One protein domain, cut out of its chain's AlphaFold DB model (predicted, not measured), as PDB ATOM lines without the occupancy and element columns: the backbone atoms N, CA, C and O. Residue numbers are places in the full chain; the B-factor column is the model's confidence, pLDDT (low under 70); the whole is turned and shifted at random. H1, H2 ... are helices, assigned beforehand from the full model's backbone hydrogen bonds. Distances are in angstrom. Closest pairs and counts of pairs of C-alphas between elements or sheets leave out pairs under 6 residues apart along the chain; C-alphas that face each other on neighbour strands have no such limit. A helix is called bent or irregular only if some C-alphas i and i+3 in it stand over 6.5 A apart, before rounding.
ATOM      1  N   VAL A  25      29.544  27.116 -12.672       88.00
ATOM      2  CA  VAL A  25      28.531  26.280 -13.341       88.00
ATOM      3  C   VAL A  25      28.206  25.064 -12.468       88.00
ATOM      4  O   VAL A  25      29.155  24.429 -12.009       88.00
ATOM      5  N   PRO A  26      26.921  24.735 -12.234       92.25
ATOM      6  CA  PRO A  26      26.507  23.582 -11.431       92.25
ATOM      7  C   PRO A  26      27.145  22.261 -11.866       92.25
ATOM      8  O   PRO A  26      27.087  21.907 -13.041       92.25
ATOM      9  N   ASN A  27      27.696  21.517 -10.903       93.12
ATOM     10  CA  ASN A  27      28.075  20.114 -11.068       93.12
ATOM     11  C   ASN A  27      26.990  19.214 -10.452       93.12
ATOM     12  O   ASN A  27      26.593  19.437  -9.309       93.12
ATOM     13  N   PHE A  28      26.538  18.203 -11.193       95.94
ATOM     14  CA  PHE A  28      25.523  17.231 -10.767       95.94
ATOM     15  C   PHE A  28      26.077  15.816 -10.569       95.94
ATOM     16  O   PHE A  28      25.301  14.873 -10.441       95.94
ATOM     17  N   GLU A  29      27.394  15.643 -10.577       95.44
ATOM     18  CA  GLU A  29      28.033  14.382 -10.205       95.44
ATOM     19  C   GLU A  29      27.544  13.913  -8.827       95.44
ATOM     20  O   GLU A  29      27.480  14.709  -7.889       95.44
ATOM     21  N   GLY A  30      27.146  12.644  -8.724       94.44
ATOM     22  CA  GLY A  30      26.517  12.079  -7.529       94.44
ATOM     23  C   GLY A  30      24.995  12.237  -7.456       94.44
ATOM     24  O   GLY A  30      24.366  11.571  -6.639       94.44
ATOM     25  N   LEU A  31      24.363  13.073  -8.296       96.94
ATOM     26  CA  LEU A  31      22.907  13.276  -8.246       96.94
ATOM     27  C   LEU A  31      22.143  11.998  -8.575       96.94
ATOM     28  O   LEU A  31      21.163  11.692  -7.908       96.94
ATOM     29  N   ASP A  32      22.578  11.270  -9.596       97.06
ATOM     30  CA  ASP A  32      21.920  10.040 -10.044       97.06
ATOM     31  C   ASP A  32      22.284   8.817  -9.187       97.06
ATOM     32  O   ASP A  32      21.609   7.794  -9.279       97.06
ATOM     33  N   ASP A  33      23.296   8.939  -8.321       94.88
ATOM     34  CA  ASP A  33      23.776   7.859  -7.450       94.88
ATOM     35  C   ASP A  33      22.974   7.746  -6.142       94.88
ATOM     36  O   ASP A  33      23.059   6.742  -5.430       94.88
ATOM     37  N   GLU A  34      22.175   8.762  -5.796       93.62
ATOM     38  CA  GLU A  34      21.245   8.655  -4.673       93.62
ATOM     39  C   GLU A  34      20.203   7.564  -4.953       93.62
ATOM     40  O   GLU A  34      19.734   7.378  -6.078       93.62
ATOM     41  N   ASN A  35      19.751   6.877  -3.905       92.94
ATOM     42  CA  ASN A  35      18.768   5.806  -4.047       92.94
ATOM     43  C   ASN A  35      17.330   6.343  -4.205       92.94
ATOM     44  O   ASN A  35      16.457   6.079  -3.376       92.94
ATOM     45  N   TRP A  36      17.071   7.105  -5.272       94.19
ATOM     46  CA  TRP A  36      15.765   7.712  -5.570       94.19
ATOM     47  C   TRP A  36      14.631   6.694  -5.655       94.19
ATOM     48  O   TRP A  36      13.498   7.012  -5.312       94.19
ATOM     49  N   ALA A  37      14.936   5.459  -6.059       91.06
ATOM     50  CA  ALA A  37      13.973   4.366  -6.119       91.06
ATOM     51  C   ALA A  37      13.440   3.950  -4.734       91.06
ATOM     52  O   ALA A  37      12.313   3.470  -4.643       91.06
ATOM     53  N   GLN A  38      14.224   4.136  -3.664       89.62
ATOM     54  CA  GLN A  38      13.800   3.888  -2.276       89.62
ATOM     55  C   GLN A  38      13.207   5.133  -1.600       89.62
ATOM     56  O   GLN A  38      12.721   5.058  -0.470       89.62
ATOM     57  N   LEU A  39      13.235   6.283  -2.274       91.62
ATOM     58  CA  LEU A  39      12.618   7.516  -1.808       91.62
ATOM     59  C   LEU A  39      11.257   7.704  -2.479       91.62
ATOM     60  O   LEU A  39      11.017   7.306  -3.619       91.62
ATOM     61  N   TYR A  40      10.361   8.368  -1.766       90.12
ATOM     62  CA  TYR A  40       9.049   8.726  -2.278       90.12
ATOM     63  C   TYR A  40       8.708  10.168  -1.920       90.12
ATOM     64  O   TYR A  40       9.344  10.808  -1.072       90.12
ATOM     65  N   HIS A  41       7.720  10.684  -2.627       93.94
ATOM     66  CA  HIS A  41       7.128  12.004  -2.494       93.94
ATOM     67  C   HIS A  41       5.593  11.867  -2.568       93.94
ATOM     68  O   HIS A  41       5.090  10.751  -2.710       93.94
ATOM     69  N   ALA A  42       4.838  12.963  -2.530       93.31
ATOM     70  CA  ALA A  42       3.371  12.937  -2.450       93.31
ATOM     71  C   ALA A  42       2.654  12.107  -3.524       93.31
ATOM     72  O   ALA A  42       1.579  11.568  -3.272       93.31
ATOM     73  N   TYR A  43       3.265  11.975  -4.701       92.00
ATOM     74  CA  TYR A  43       2.682  11.291  -5.854       92.00
ATOM     75  C   TYR A  43       3.360   9.952  -6.196       92.00
ATOM     76  O   TYR A  43       3.202   9.458  -7.307       92.00
ATOM     77  N   GLY A  44       4.131   9.362  -5.272       92.31
ATOM     78  CA  GLY A  44       4.804   8.073  -5.480       92.31
ATOM     79  C   GLY A  44       6.332   8.160  -5.488       92.31
ATOM     80  O   GLY A  44       6.912   8.917  -4.710       92.31
ATOM     81  N   SER A  45       6.980   7.341  -6.320       95.06
ATOM     82  CA  SER A  45       8.446   7.218  -6.390       95.06
ATOM     83  C   SER A  45       9.132   8.534  -6.766       95.06
ATOM     84  O   SER A  45       8.641   9.259  -7.624       95.06
ATOM     85  N   ALA A  46      10.298   8.804  -6.174       96.69
ATOM     86  CA  ALA A  46      11.078  10.021  -6.402       96.69
ATOM     87  C   ALA A  46      12.038   9.954  -7.613       96.69
ATOM     88  O   ALA A  46      12.971  10.750  -7.702       96.69
ATOM     89  N   LEU A  47      11.853   9.014  -8.547       97.12
ATOM     90  CA  LEU A  47      12.717   8.857  -9.731       97.12
ATOM     91  C   LEU A  47      12.721  10.074 -10.672       97.12
ATOM     92  O   LEU A  47      13.643  10.243 -11.468       97.12
ATOM     93  N   ASP A  48      11.705  10.931 -10.601       96.94
ATOM     94  CA  ASP A  48      11.611  12.167 -11.378       96.94
ATOM     95  C   ASP A  48      12.379  13.344 -10.743       96.94
ATOM     96  O   ASP A  48      12.688  14.325 -11.431       96.94
ATOM     97  N   VAL A  49      12.731  13.250  -9.457       97.44
ATOM     98  CA  VAL A  49      13.369  14.320  -8.679       97.44
ATOM     99  C   VAL A  49      14.716  14.780  -9.258       97.44
ATOM    100  O   VAL A  49      14.913  15.996  -9.339       97.44
ATOM    101  N   PRO A  50      15.625  13.909  -9.747       98.25
ATOM    102  CA  PRO A  50      16.872  14.348 -10.385       98.25
ATOM    103  C   PRO A  50      16.653  15.322 -11.545       98.25
ATOM    104  O   PRO A  50      17.351  16.331 -11.678       98.25
ATOM    105  N   ARG A  51      15.638  15.056 -12.376       98.12
ATOM    106  CA  ARG A  51      15.264  15.933 -13.493       98.12
ATOM    107  C   ARG A  51      14.799  17.295 -12.980       98.12
ATOM    108  O   ARG A  51      15.183  18.319 -13.543       98.12
ATOM    109  N   LEU A  52      14.000  17.311 -11.914       98.00
ATOM    110  CA  LEU A  52      13.510  18.542 -11.297       98.00
ATOM    111  C   LEU A  52      14.649  19.363 -10.677       98.00
ATOM    112  O   LEU A  52      14.701  20.570 -10.906       98.00
ATOM    113  N   ILE A  53      15.601  18.719  -9.990       97.88
ATOM    114  CA  ILE A  53      16.795  19.366  -9.419       97.88
ATOM    115  C   ILE A  53      17.643  20.022 -10.513       97.88
ATOM    116  O   ILE A  53      18.029  21.183 -10.372       97.88
ATOM    117  N   ARG A  54      17.889  19.338 -11.640       97.94
ATOM    118  CA  ARG A  54      18.579  19.959 -12.786       97.94
ATOM    119  C   ARG A  54      17.801  21.146 -13.351       97.94
ATOM    120  O   ARG A  54      18.396  22.163 -13.703       97.94
ATOM    121  N   GLY A  55      16.473  21.050 -13.377       97.56
ATOM    122  CA  GLY A  55      15.586  22.144 -13.765       97.56
ATOM    123  C   GLY A  55      15.714  23.390 -12.883       97.56
ATOM    124  O   GLY A  55      15.647  24.503 -13.405       97.56
ATOM    125  N   LEU A  56      15.996  23.234 -11.582       96.56
ATOM    126  CA  LEU A  56      16.247  24.364 -10.673       96.56
ATOM    127  C   LEU A  56      17.480  25.192 -11.053       96.56
ATOM    128  O   LEU A  56      17.573  26.354 -10.671       96.56
ATOM    129  N   ALA A  57      18.430  24.619 -11.786       96.06
ATOM    130  CA  ALA A  57      19.611  25.325 -12.274       96.06
ATOM    131  C   ALA A  57      19.419  25.939 -13.670       96.06
ATOM    132  O   ALA A  57      20.354  26.528 -14.212       96.06
ATOM    133  N   SER A  58      18.239  25.780 -14.279       95.62
ATOM    134  CA  SER A  58      17.994  26.265 -15.634       95.62
ATOM    135  C   SER A  58      18.147  27.789 -15.720       95.62
ATOM    136  O   SER A  58      17.544  28.506 -14.917       95.62
ATOM    137  N   PRO A  59      18.863  28.318 -16.733       89.50
ATOM    138  CA  PRO A  59      18.919  29.756 -16.984       89.50
ATOM    139  C   PRO A  59      17.595  30.307 -17.537       89.50
ATOM    140  O   PRO A  59      17.438  31.519 -17.652       89.50
ATOM    141  N   GLN A  60      16.644  29.440 -17.910       94.25
ATOM    142  CA  GLN A  60      15.336  29.821 -18.443       94.25
ATOM    143  C   GLN A  60      14.340  29.989 -17.283       94.25
ATOM    144  O   GLN A  60      13.902  28.980 -16.721       94.25
ATOM    145  N   PRO A  61      13.899  31.220 -16.946       89.31
ATOM    146  CA  PRO A  61      13.129  31.464 -15.723       89.31
ATOM    147  C   PRO A  61      11.817  30.675 -15.644       89.31
ATOM    148  O   PRO A  61      11.453  30.185 -14.581       89.31
ATOM    149  N   LYS A  62      11.124  30.496 -16.778       93.44
ATOM    150  CA  LYS A  62       9.871  29.721 -16.838       93.44
ATOM    151  C   LYS A  62      10.083  28.245 -16.509       93.44
ATOM    152  O   LYS A  62       9.284  27.667 -15.783       93.44
ATOM    153  N   LEU A  63      11.156  27.649 -17.034       96.31
ATOM    154  CA  LEU A  63      11.486  26.251 -16.767       96.31
ATOM    155  C   LEU A  63      11.909  26.074 -15.309       96.31
ATOM    156  O   LEU A  63      11.418  25.171 -14.640       96.31
ATOM    157  N   GLN A  64      12.762  26.972 -14.810       95.44
ATOM    158  CA  GLN A  64      13.196  26.946 -13.418       95.44
ATOM    159  C   GLN A  64      12.004  27.013 -12.460       95.44
ATOM    160  O   GLN A  64      11.887  26.183 -11.560       95.44
ATOM    161  N   LEU A  65      11.097  27.967 -12.679       94.44
ATOM    162  CA  LEU A  65       9.925  28.161 -11.834       94.44
ATOM    163  C   LEU A  65       8.964  26.964 -11.906       94.44
ATOM    164  O   LEU A  65       8.467  26.524 -10.873       94.44
ATOM    165  N   ALA A  66       8.747  26.391 -13.093       96.81
ATOM    166  CA  ALA A  66       7.926  25.190 -13.252       96.81
ATOM    167  C   ALA A  66       8.508  23.990 -12.485       96.81
ATOM    168  O   ALA A  66       7.785  23.324 -11.743       96.81
ATOM    169  N   CYS A  67       9.817  23.747 -12.608       97.62
ATOM    170  CA  CYS A  67      10.495  22.689 -11.861       97.62
ATOM    171  C   CYS A  67      10.459  22.942 -10.353       97.62
ATOM    172  O   CYS A  67      10.270  21.998  -9.593       97.62
ATOM    173  N   LEU A  68      10.586  24.197  -9.922       95.50
ATOM    174  CA  LEU A  68      10.503  24.580  -8.517       95.50
ATOM    175  C   LEU A  68       9.117  24.311  -7.930       95.50
ATOM    176  O   LEU A  68       9.019  23.666  -6.888       95.50
ATOM    177  N   HIS A  69       8.049  24.747  -8.603       94.19
ATOM    178  CA  HIS A  69       6.679  24.487  -8.156       94.19
ATOM    179  C   HIS A  69       6.372  22.992  -8.092       94.19
ATOM    180  O   HIS A  69       5.826  22.529  -7.090       94.19
ATOM    181  N   GLN A  70       6.749  22.244  -9.133       95.81
ATOM    182  CA  GLN A  70       6.550  20.799  -9.169       95.81
ATOM    183  C   GLN A  70       7.318  20.116  -8.032       95.81
ATOM    184  O   GLN A  70       6.737  19.350  -7.271       95.81
ATOM    185  N   LEU A  71       8.603  20.435  -7.861       95.50
ATOM    186  CA  LEU A  71       9.430  19.834  -6.818       95.50
ATOM    187  C   LEU A  71       8.893  20.133  -5.417       95.50
ATOM    188  O   LEU A  71       8.795  19.219  -4.602       95.50
ATOM    189  N   ASN A  72       8.520  21.387  -5.149       91.56
ATOM    190  CA  ASN A  72       8.000  21.795  -3.848       91.56
ATOM    191  C   ASN A  72       6.693  21.064  -3.512       91.56
ATOM    192  O   ASN A  72       6.570  20.518  -2.420       91.56
ATOM    193  N   GLY A  73       5.758  20.985  -4.466       90.94
ATOM    194  CA  GLY A  73       4.493  20.264  -4.289       90.94
ATOM    195  C   GLY A  73       4.653  18.745  -4.168       90.94
ATOM    196  O   GLY A  73       3.851  18.103  -3.492       90.94
ATOM    197  N   ASN A  74       5.696  18.175  -4.782       92.56
ATOM    198  CA  ASN A  74       6.030  16.760  -4.650       92.56
ATOM    199  C   ASN A  74       6.563  16.456  -3.242       92.56
ATOM    200  O   ASN A  74       6.041  15.577  -2.554       92.56
ATOM    201  N   VAL A  75       7.617  17.156  -2.808       90.94
ATOM    202  CA  VAL A  75       8.334  16.819  -1.564       90.94
ATOM    203  C   VAL A  75       7.637  17.302  -0.297       90.94
ATOM    204  O   VAL A  75       7.893  16.769   0.787       90.94
ATOM    205  N   ILE A  76       6.746  18.286  -0.434       88.62
ATOM    206  CA  ILE A  76       5.924  18.826   0.642       88.62
ATOM    207  C   ILE A  76       4.495  18.937   0.135       88.62
ATOM    208  O   ILE A  76       4.185  19.737  -0.745       88.62
ATOM    209  N   HIS A  77       3.597  18.168   0.737       88.06
ATOM    210  CA  HIS A  77       2.190  18.207   0.365       88.06
ATOM    211  C   HIS A  77       1.310  18.185   1.605       88.06
ATOM    212  O   HIS A  77       1.471  17.327   2.469       88.06
ATOM    213  N   GLN A  78       0.396  19.156   1.697       86.81
ATOM    214  CA  GLN A  78      -0.579  19.276   2.791       86.81
ATOM    215  C   GLN A  78       0.066  19.196   4.191       86.81
ATOM    216  O   GLN A  78      -0.416  18.508   5.084       86.81
ATOM    217  N   GLY A  79       1.209  19.869   4.367       82.19
ATOM    218  CA  GLY A  79       1.959  19.889   5.629       82.19
ATOM    219  C   GLY A  79       2.825  18.650   5.896       82.19
ATOM    220  O   GLY A  79       3.628  18.667   6.830       82.19
ATOM    221  N   THR A  80       2.729  17.608   5.067       82.69
ATOM    222  CA  THR A  80       3.573  16.410   5.154       82.69
ATOM    223  C   THR A  80       4.867  16.614   4.378       82.69
ATOM    224  O   THR A  80       4.839  17.016   3.215       82.69
ATOM    225  N   ARG A  81       6.000  16.301   5.013       88.56
ATOM    226  CA  ARG A  81       7.318  16.225   4.370       88.56
ATOM    227  C   ARG A  81       7.620  14.767   4.063       88.56
ATOM    228  O   ARG A  81       7.559  13.928   4.959       88.56
ATOM    229  N   TYR A  82       7.945  14.479   2.815       88.75
ATOM    230  CA  TYR A  82       8.235  13.119   2.373       88.75
ATOM    231  C   TYR A  82       9.734  12.803   2.494       88.75
ATOM    232  O   TYR A  82      10.537  13.733   2.545       88.75
ATOM    233  N   PRO A  83      10.161  11.524   2.508       88.44
ATOM    234  CA  PRO A  83      11.580  11.173   2.666       88.44
ATOM    235  C   PRO A  83      12.513  11.813   1.631       88.44
ATOM    236  O   PRO A  83      13.648  12.166   1.948       88.44
ATOM    237  N   SER A  84      12.021  12.034   0.410       90.38
ATOM    238  CA  SER A  84      12.743  12.770  -0.636       90.38
ATOM    239  C   SER A  84      13.095  14.216  -0.254       90.38
ATOM    240  O   SER A  84      14.083  14.743  -0.764       90.38
ATOM    241  N   ALA A  85      12.359  14.857   0.663       90.94
ATOM    242  CA  ALA A  85      12.551  16.258   1.039       90.94
ATOM    243  C   ALA A  85      13.954  16.534   1.602       90.94
ATOM    244  O   ALA A  85      14.596  17.505   1.207       90.94
ATOM    245  N   VAL A  86      14.479  15.656   2.461       88.69
ATOM    246  CA  VAL A  86      15.817  15.832   3.058       88.69
ATOM    247  C   VAL A  86      16.914  15.740   1.993       88.69
ATOM    248  O   VAL A  86      17.857  16.533   1.994       88.69
ATOM    249  N   VAL A  87      16.775  14.811   1.043       93.00
ATOM    250  CA  VAL A  87      17.737  14.650  -0.058       93.00
ATOM    251  C   VAL A  87      17.647  15.831  -1.027       93.00
ATOM    252  O   VAL A  87      18.674  16.335  -1.475       93.00
ATOM    253  N   VAL A  88      16.446  16.356  -1.277       95.19
ATOM    254  CA  VAL A  88      16.266  17.601  -2.035       95.19
ATOM    255  C   VAL A  88      16.917  18.789  -1.331       95.19
ATOM    256  O   VAL A  88      17.621  19.550  -1.988       95.19
ATOM    257  N   ALA A  89      16.766  18.933  -0.011       93.88
ATOM    258  CA  ALA A  89      17.396  20.018   0.744       93.88
ATOM    259  C   ALA A  89      18.931  20.007   0.607       93.88
ATOM    260  O   ALA A  89      19.531  21.063   0.396       93.88
ATOM    261  N   LYS A  90      19.559  18.819   0.635       94.25
ATOM    262  CA  LYS A  90      20.999  18.645   0.356       94.25
ATOM    263  C   LYS A  90      21.382  19.213  -1.014       94.25
ATOM    264  O   LYS A  90      22.328  19.992  -1.121       94.25
ATOM    265  N   TRP A  91      20.639  18.856  -2.057       96.31
ATOM    266  CA  TRP A  91      20.930  19.298  -3.423       96.31
ATOM    267  C   TRP A  91      20.619  20.777  -3.660       96.31
ATOM    268  O   TRP A  91      21.354  21.451  -4.379       96.31
ATOM    269  N   VAL A  92      19.590  21.318  -3.009       95.81
ATOM    270  CA  VAL A  92      19.322  22.762  -2.989       95.81
ATOM    271  C   VAL A  92      20.497  23.512  -2.361       95.81
ATOM    272  O   VAL A  92      20.973  24.478  -2.954       95.81
ATOM    273  N   ALA A  93      21.008  23.058  -1.211       94.19
ATOM    274  CA  ALA A  93      22.166  23.671  -0.559       94.19
ATOM    275  C   ALA A  93      23.400  23.686  -1.475       94.19
ATOM    276  O   ALA A  93      24.044  24.726  -1.621       94.19
ATOM    277  N   HIS A  94      23.667  22.575  -2.168       94.19
ATOM    278  CA  HIS A  94      24.737  22.486  -3.166       94.19
ATOM    279  C   HIS A  94      24.549  23.478  -4.322       94.19
ATOM    280  O   HIS A  94      25.483  24.188  -4.686       94.19
ATOM    281  N   LEU A  95      23.339  23.594  -4.881       94.88
ATOM    282  CA  LEU A  95      23.055  24.533  -5.976       94.88
ATOM    283  C   LEU A  95      23.259  26.003  -5.580       94.88
ATOM    284  O   LEU A  95      23.666  26.818  -6.412       94.88
ATOM    285  N   LEU A  96      23.030  26.357  -4.314       93.69
ATOM    286  CA  LEU A  96      23.220  27.725  -3.826       93.69
ATOM    287  C   LEU A  96      24.686  28.186  -3.880       93.69
ATOM    288  O   LEU A  96      24.934  29.398  -3.950       93.69
ATOM    289  N   GLU A  97      25.647  27.262  -3.938       91.88
ATOM    290  CA  GLU A  97      27.072  27.576  -4.099       91.88
ATOM    291  C   GLU A  97      27.427  28.103  -5.496       91.88
ATOM    292  O   GLU A  97      28.475  28.729  -5.655       91.88
ATOM    293  N   TYR A  98      26.573  27.889  -6.504       91.69
ATOM    294  CA  TYR A  98      26.912  28.174  -7.900       91.69
ATOM    295  C   TYR A  98      26.385  29.525  -8.383       91.69
ATOM    296  O   TYR A  98      25.205  29.826  -8.226       91.69
ATOM    297  N   GLU A  99      27.228  30.365  -8.977       88.75
ATOM    298  CA  GLU A  99      26.863  31.696  -9.481       88.75
ATOM    299  C   GLU A  99      25.809  31.651 -10.582       88.75
ATOM    300  O   GLU A  99      24.885  32.459 -10.566       88.75
ATOM    301  N   ALA A 100      25.917  30.693 -11.506       88.81
ATOM    302  CA  ALA A 100      25.005  30.594 -12.639       88.81
ATOM    303  C   ALA A 100      23.582  30.156 -12.257       88.81
ATOM    304  O   ALA A 100      22.705  30.210 -13.114       88.81
ATOM    305  N   VAL A 101      23.336  29.730 -11.010       92.38
ATOM    306  CA  VAL A 101      21.993  29.354 -10.543       92.38
ATOM    307  C   VAL A 101      21.184  30.623 -10.259       92.38
ATOM    308  O   VAL A 101      21.510  31.352  -9.312       92.38
ATOM    309  N   PRO A 102      20.124  30.907 -11.041       89.75
ATOM    310  CA  PRO A 102      19.311  32.098 -10.842       89.75
ATOM    311  C   PRO A 102      18.344  31.920  -9.664       89.75
ATOM    312  O   PRO A 102      18.167  30.821  -9.145       89.75
ATOM    313  N   ASN A 103      17.694  33.005  -9.233       91.50
ATOM    314  CA  ASN A 103      16.584  32.977  -8.264       91.50
ATOM    315  C   ASN A 103      16.849  32.173  -6.976       91.50
ATOM    316  O   ASN A 103      15.960  31.512  -6.442       91.50
ATOM    317  N   LYS A 104      18.068  32.270  -6.434       91.62
ATOM    318  CA  LYS A 104      18.500  31.559  -5.216       91.62
ATOM    319  C   LYS A 104      17.570  31.736  -4.011       91.62
ATOM    320  O   LYS A 104      17.478  30.842  -3.181       91.62
ATOM    321  N   HIS A 105      16.866  32.864  -3.926       91.06
ATOM    322  CA  HIS A 105      15.875  33.115  -2.880       91.06
ATOM    323  C   HIS A 105      14.689  32.137  -2.935       91.06
ATOM    324  O   HIS A 105      14.237  31.693  -1.887       91.06
ATOM    325  N   LEU A 106      14.240  31.731  -4.129       91.06
ATOM    326  CA  LEU A 106      13.178  30.726  -4.285       91.06
ATOM    327  C   LEU A 106      13.685  29.321  -3.938       91.06
ATOM    328  O   LEU A 106      12.972  28.519  -3.347       91.06
ATOM    329  N   LEU A 107      14.942  29.019  -4.276       93.31
ATOM    330  CA  LEU A 107      15.575  27.758  -3.879       93.31
ATOM    331  C   LEU A 107      15.677  27.654  -2.348       93.31
ATOM    332  O   LEU A 107      15.369  26.605  -1.789       93.31
ATOM    333  N   LEU A 108      16.053  28.743  -1.666       90.69
ATOM    334  CA  LEU A 108      16.091  28.810  -0.201       90.69
ATOM    335  C   LEU A 108      14.726  28.513   0.436       90.69
ATOM    336  O   LEU A 108      14.679  27.812   1.442       90.69
ATOM    337  N   GLU A 109      13.626  28.991  -0.148       86.88
ATOM    338  CA  GLU A 109      12.270  28.706   0.341       86.88
ATOM    339  C   GLU A 109      11.964  27.201   0.340       86.88
ATOM    340  O   GLU A 109      11.512  26.654   1.353       86.88
ATOM    341  N   VAL A 110      12.284  26.513  -0.762       86.75
ATOM    342  CA  VAL A 110      12.123  25.055  -0.876       86.75
ATOM    343  C   VAL A 110      13.025  24.333   0.122       86.75
ATOM    344  O   VAL A 110      12.559  23.458   0.850       86.75
ATOM    345  N   GLY A 111      14.302  24.721   0.202       85.00
ATOM    346  CA  GLY A 111      15.269  24.119   1.123       85.00
ATOM    347  C   GLY A 111      14.839  24.236   2.586       85.00
ATOM    348  O   GLY A 111      14.822  23.239   3.302       85.00
ATOM    349  N   CYS A 112      14.419  25.425   3.023       83.56
ATOM    350  CA  CYS A 112      13.933  25.660   4.384       83.56
ATOM    351  C   CYS A 112      12.651  24.882   4.688       83.56
ATOM    352  O   CYS A 112      12.498  24.347   5.783       83.56
ATOM    353  N   SER A 113      11.732  24.796   3.726       81.00
ATOM    354  CA  SER A 113      10.472  24.074   3.912       81.00
ATOM    355  C   SER A 113      10.692  22.559   3.985       81.00
ATOM    356  O   SER A 113       9.973  21.867   4.710       81.00
ATOM    357  N   ALA A 114      11.699  22.044   3.272       80.75
ATOM    358  CA  ALA A 114      12.014  20.621   3.179       80.75
ATOM    359  C   ALA A 114      12.669  20.050   4.446       80.75
ATOM    360  O   ALA A 114      12.537  18.856   4.725       80.75
ATOM    361  N   VAL A 115      13.333  20.890   5.243       76.06
ATOM    362  CA  VAL A 115      13.934  20.484   6.518       76.06
ATOM    363  C   VAL A 115      12.877  20.573   7.631       76.06
ATOM    364  O   VAL A 115      12.158  21.572   7.726       76.06
TER     365      VAL A 115
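What this domain is: This is residues 25 to 115 of the 134 residues of an uncharacterized protein of Acanthamoeba castellanii str. Neff (UniProt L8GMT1). Four helices stand side by side in an up-and-down bundle, each running against the one before it in the chain; the hairpin of H1 and H2 makes one half and the hairpin of H3 and H4 the other, with H1 beside H3 and H2 beside H4. A long stretch with no named element, residues 25 to 45, lies on the outside of this bundle: its first part, residues 25 to 36, runs lengthwise on the side of H1 and H3, and residues 37 to 45 turn across one end of the bundle before H1 begins. The printed part has 91 residues, with four named helices in the order H1, H2, H3, H4 and no named strand, and its class is all helix. The whole is compact and rounded, with a radius of gyration of the C-alphas of 11.9 A and spans of 31 by 27 by 21 A.

Where its parts are: The longest helix is H2, 15 residues from Pro 61 to Val 75. It measures 20.9 A from C-alpha 61 at (13.129, 31.464, -15.723) to C-alpha 75 at (8.334, 16.819, -1.564). Before it in the chain is H1, residues 46 to 56, which begins with C-alpha 46 at (11.078, 10.021, -6.402) and is 15.8 A long. H1 is irregular, but only just: C-alphas 47 and 50 are 6.9 A apart. After H2 follows H3, residues 84 to 96, 18.5 A long. H4, residues 104 to 114, is 15.2 A long and ends with C-alpha 114 at (12.014, 20.621, 3.179). Outside the helices there are two short antiparallel pairings: residues 40 to 41 with residues 44 to 45, and residues 76 to 77 with residues 80 to 81.

How they stand to each other: H2 touches H1, with 16 pairs of C-alphas within 8 A, and the closest are those of Leu 56 and Gln 64, 4.8 A apart. The two form a helical hairpin and run opposite ways at a shallow tilt of 32 degrees. H2 also touches H4, and the closest C-alphas are those of Asn 72 and Val 110, 6.0 A apart. These two run the same way at a shallow tilt of 8 degrees. H2 and H3 are a helical hairpin too, but they only just touch, with 3 pairs of C-alphas within 8 A. They touch with residue 75 alone of H2 and residues 84 to 88 alone of H3; the closest C-alphas are those of Val 75 and Ala 85, 5.0 A apart. H3 and H4 touch with 17 pairs of C-alphas within 8 A, and the closest are those of Ala 89 and Gly 111, 4.6 A apart. They form a third helical hairpin, opposite ways at a shallow tilt of 24 degrees. H1 touches H3, with the closest C-alphas, those of Ala 46 and Ser 84, 6.6 A apart; they run the same way at a shallow tilt of 20 degrees. H1 and H4 are close but not clearly touching: their closest C-alphas, those of Leu 56 and Leu 107, are 7.6 A apart. In H2, H3 and H4 every O i to N i+4 pair is within hydrogen-bond range; in H1 it is 5 of 7.

The domain as a whole: The two C-alphas farthest apart are those of Val 25 and Gln 78, at 34.0 A. The C-alphas of residues 25 to 45 lie 11 to 17 A from the mean of all C-alphas. The printed part has no cut. The link from H1 to H2 is tight, with 4 residues; those from H2 to H3, with 8, and from H3 to H4, with 7, are short. The mean pLDDT of the printed part is 92.3, and no printed residue is under 70.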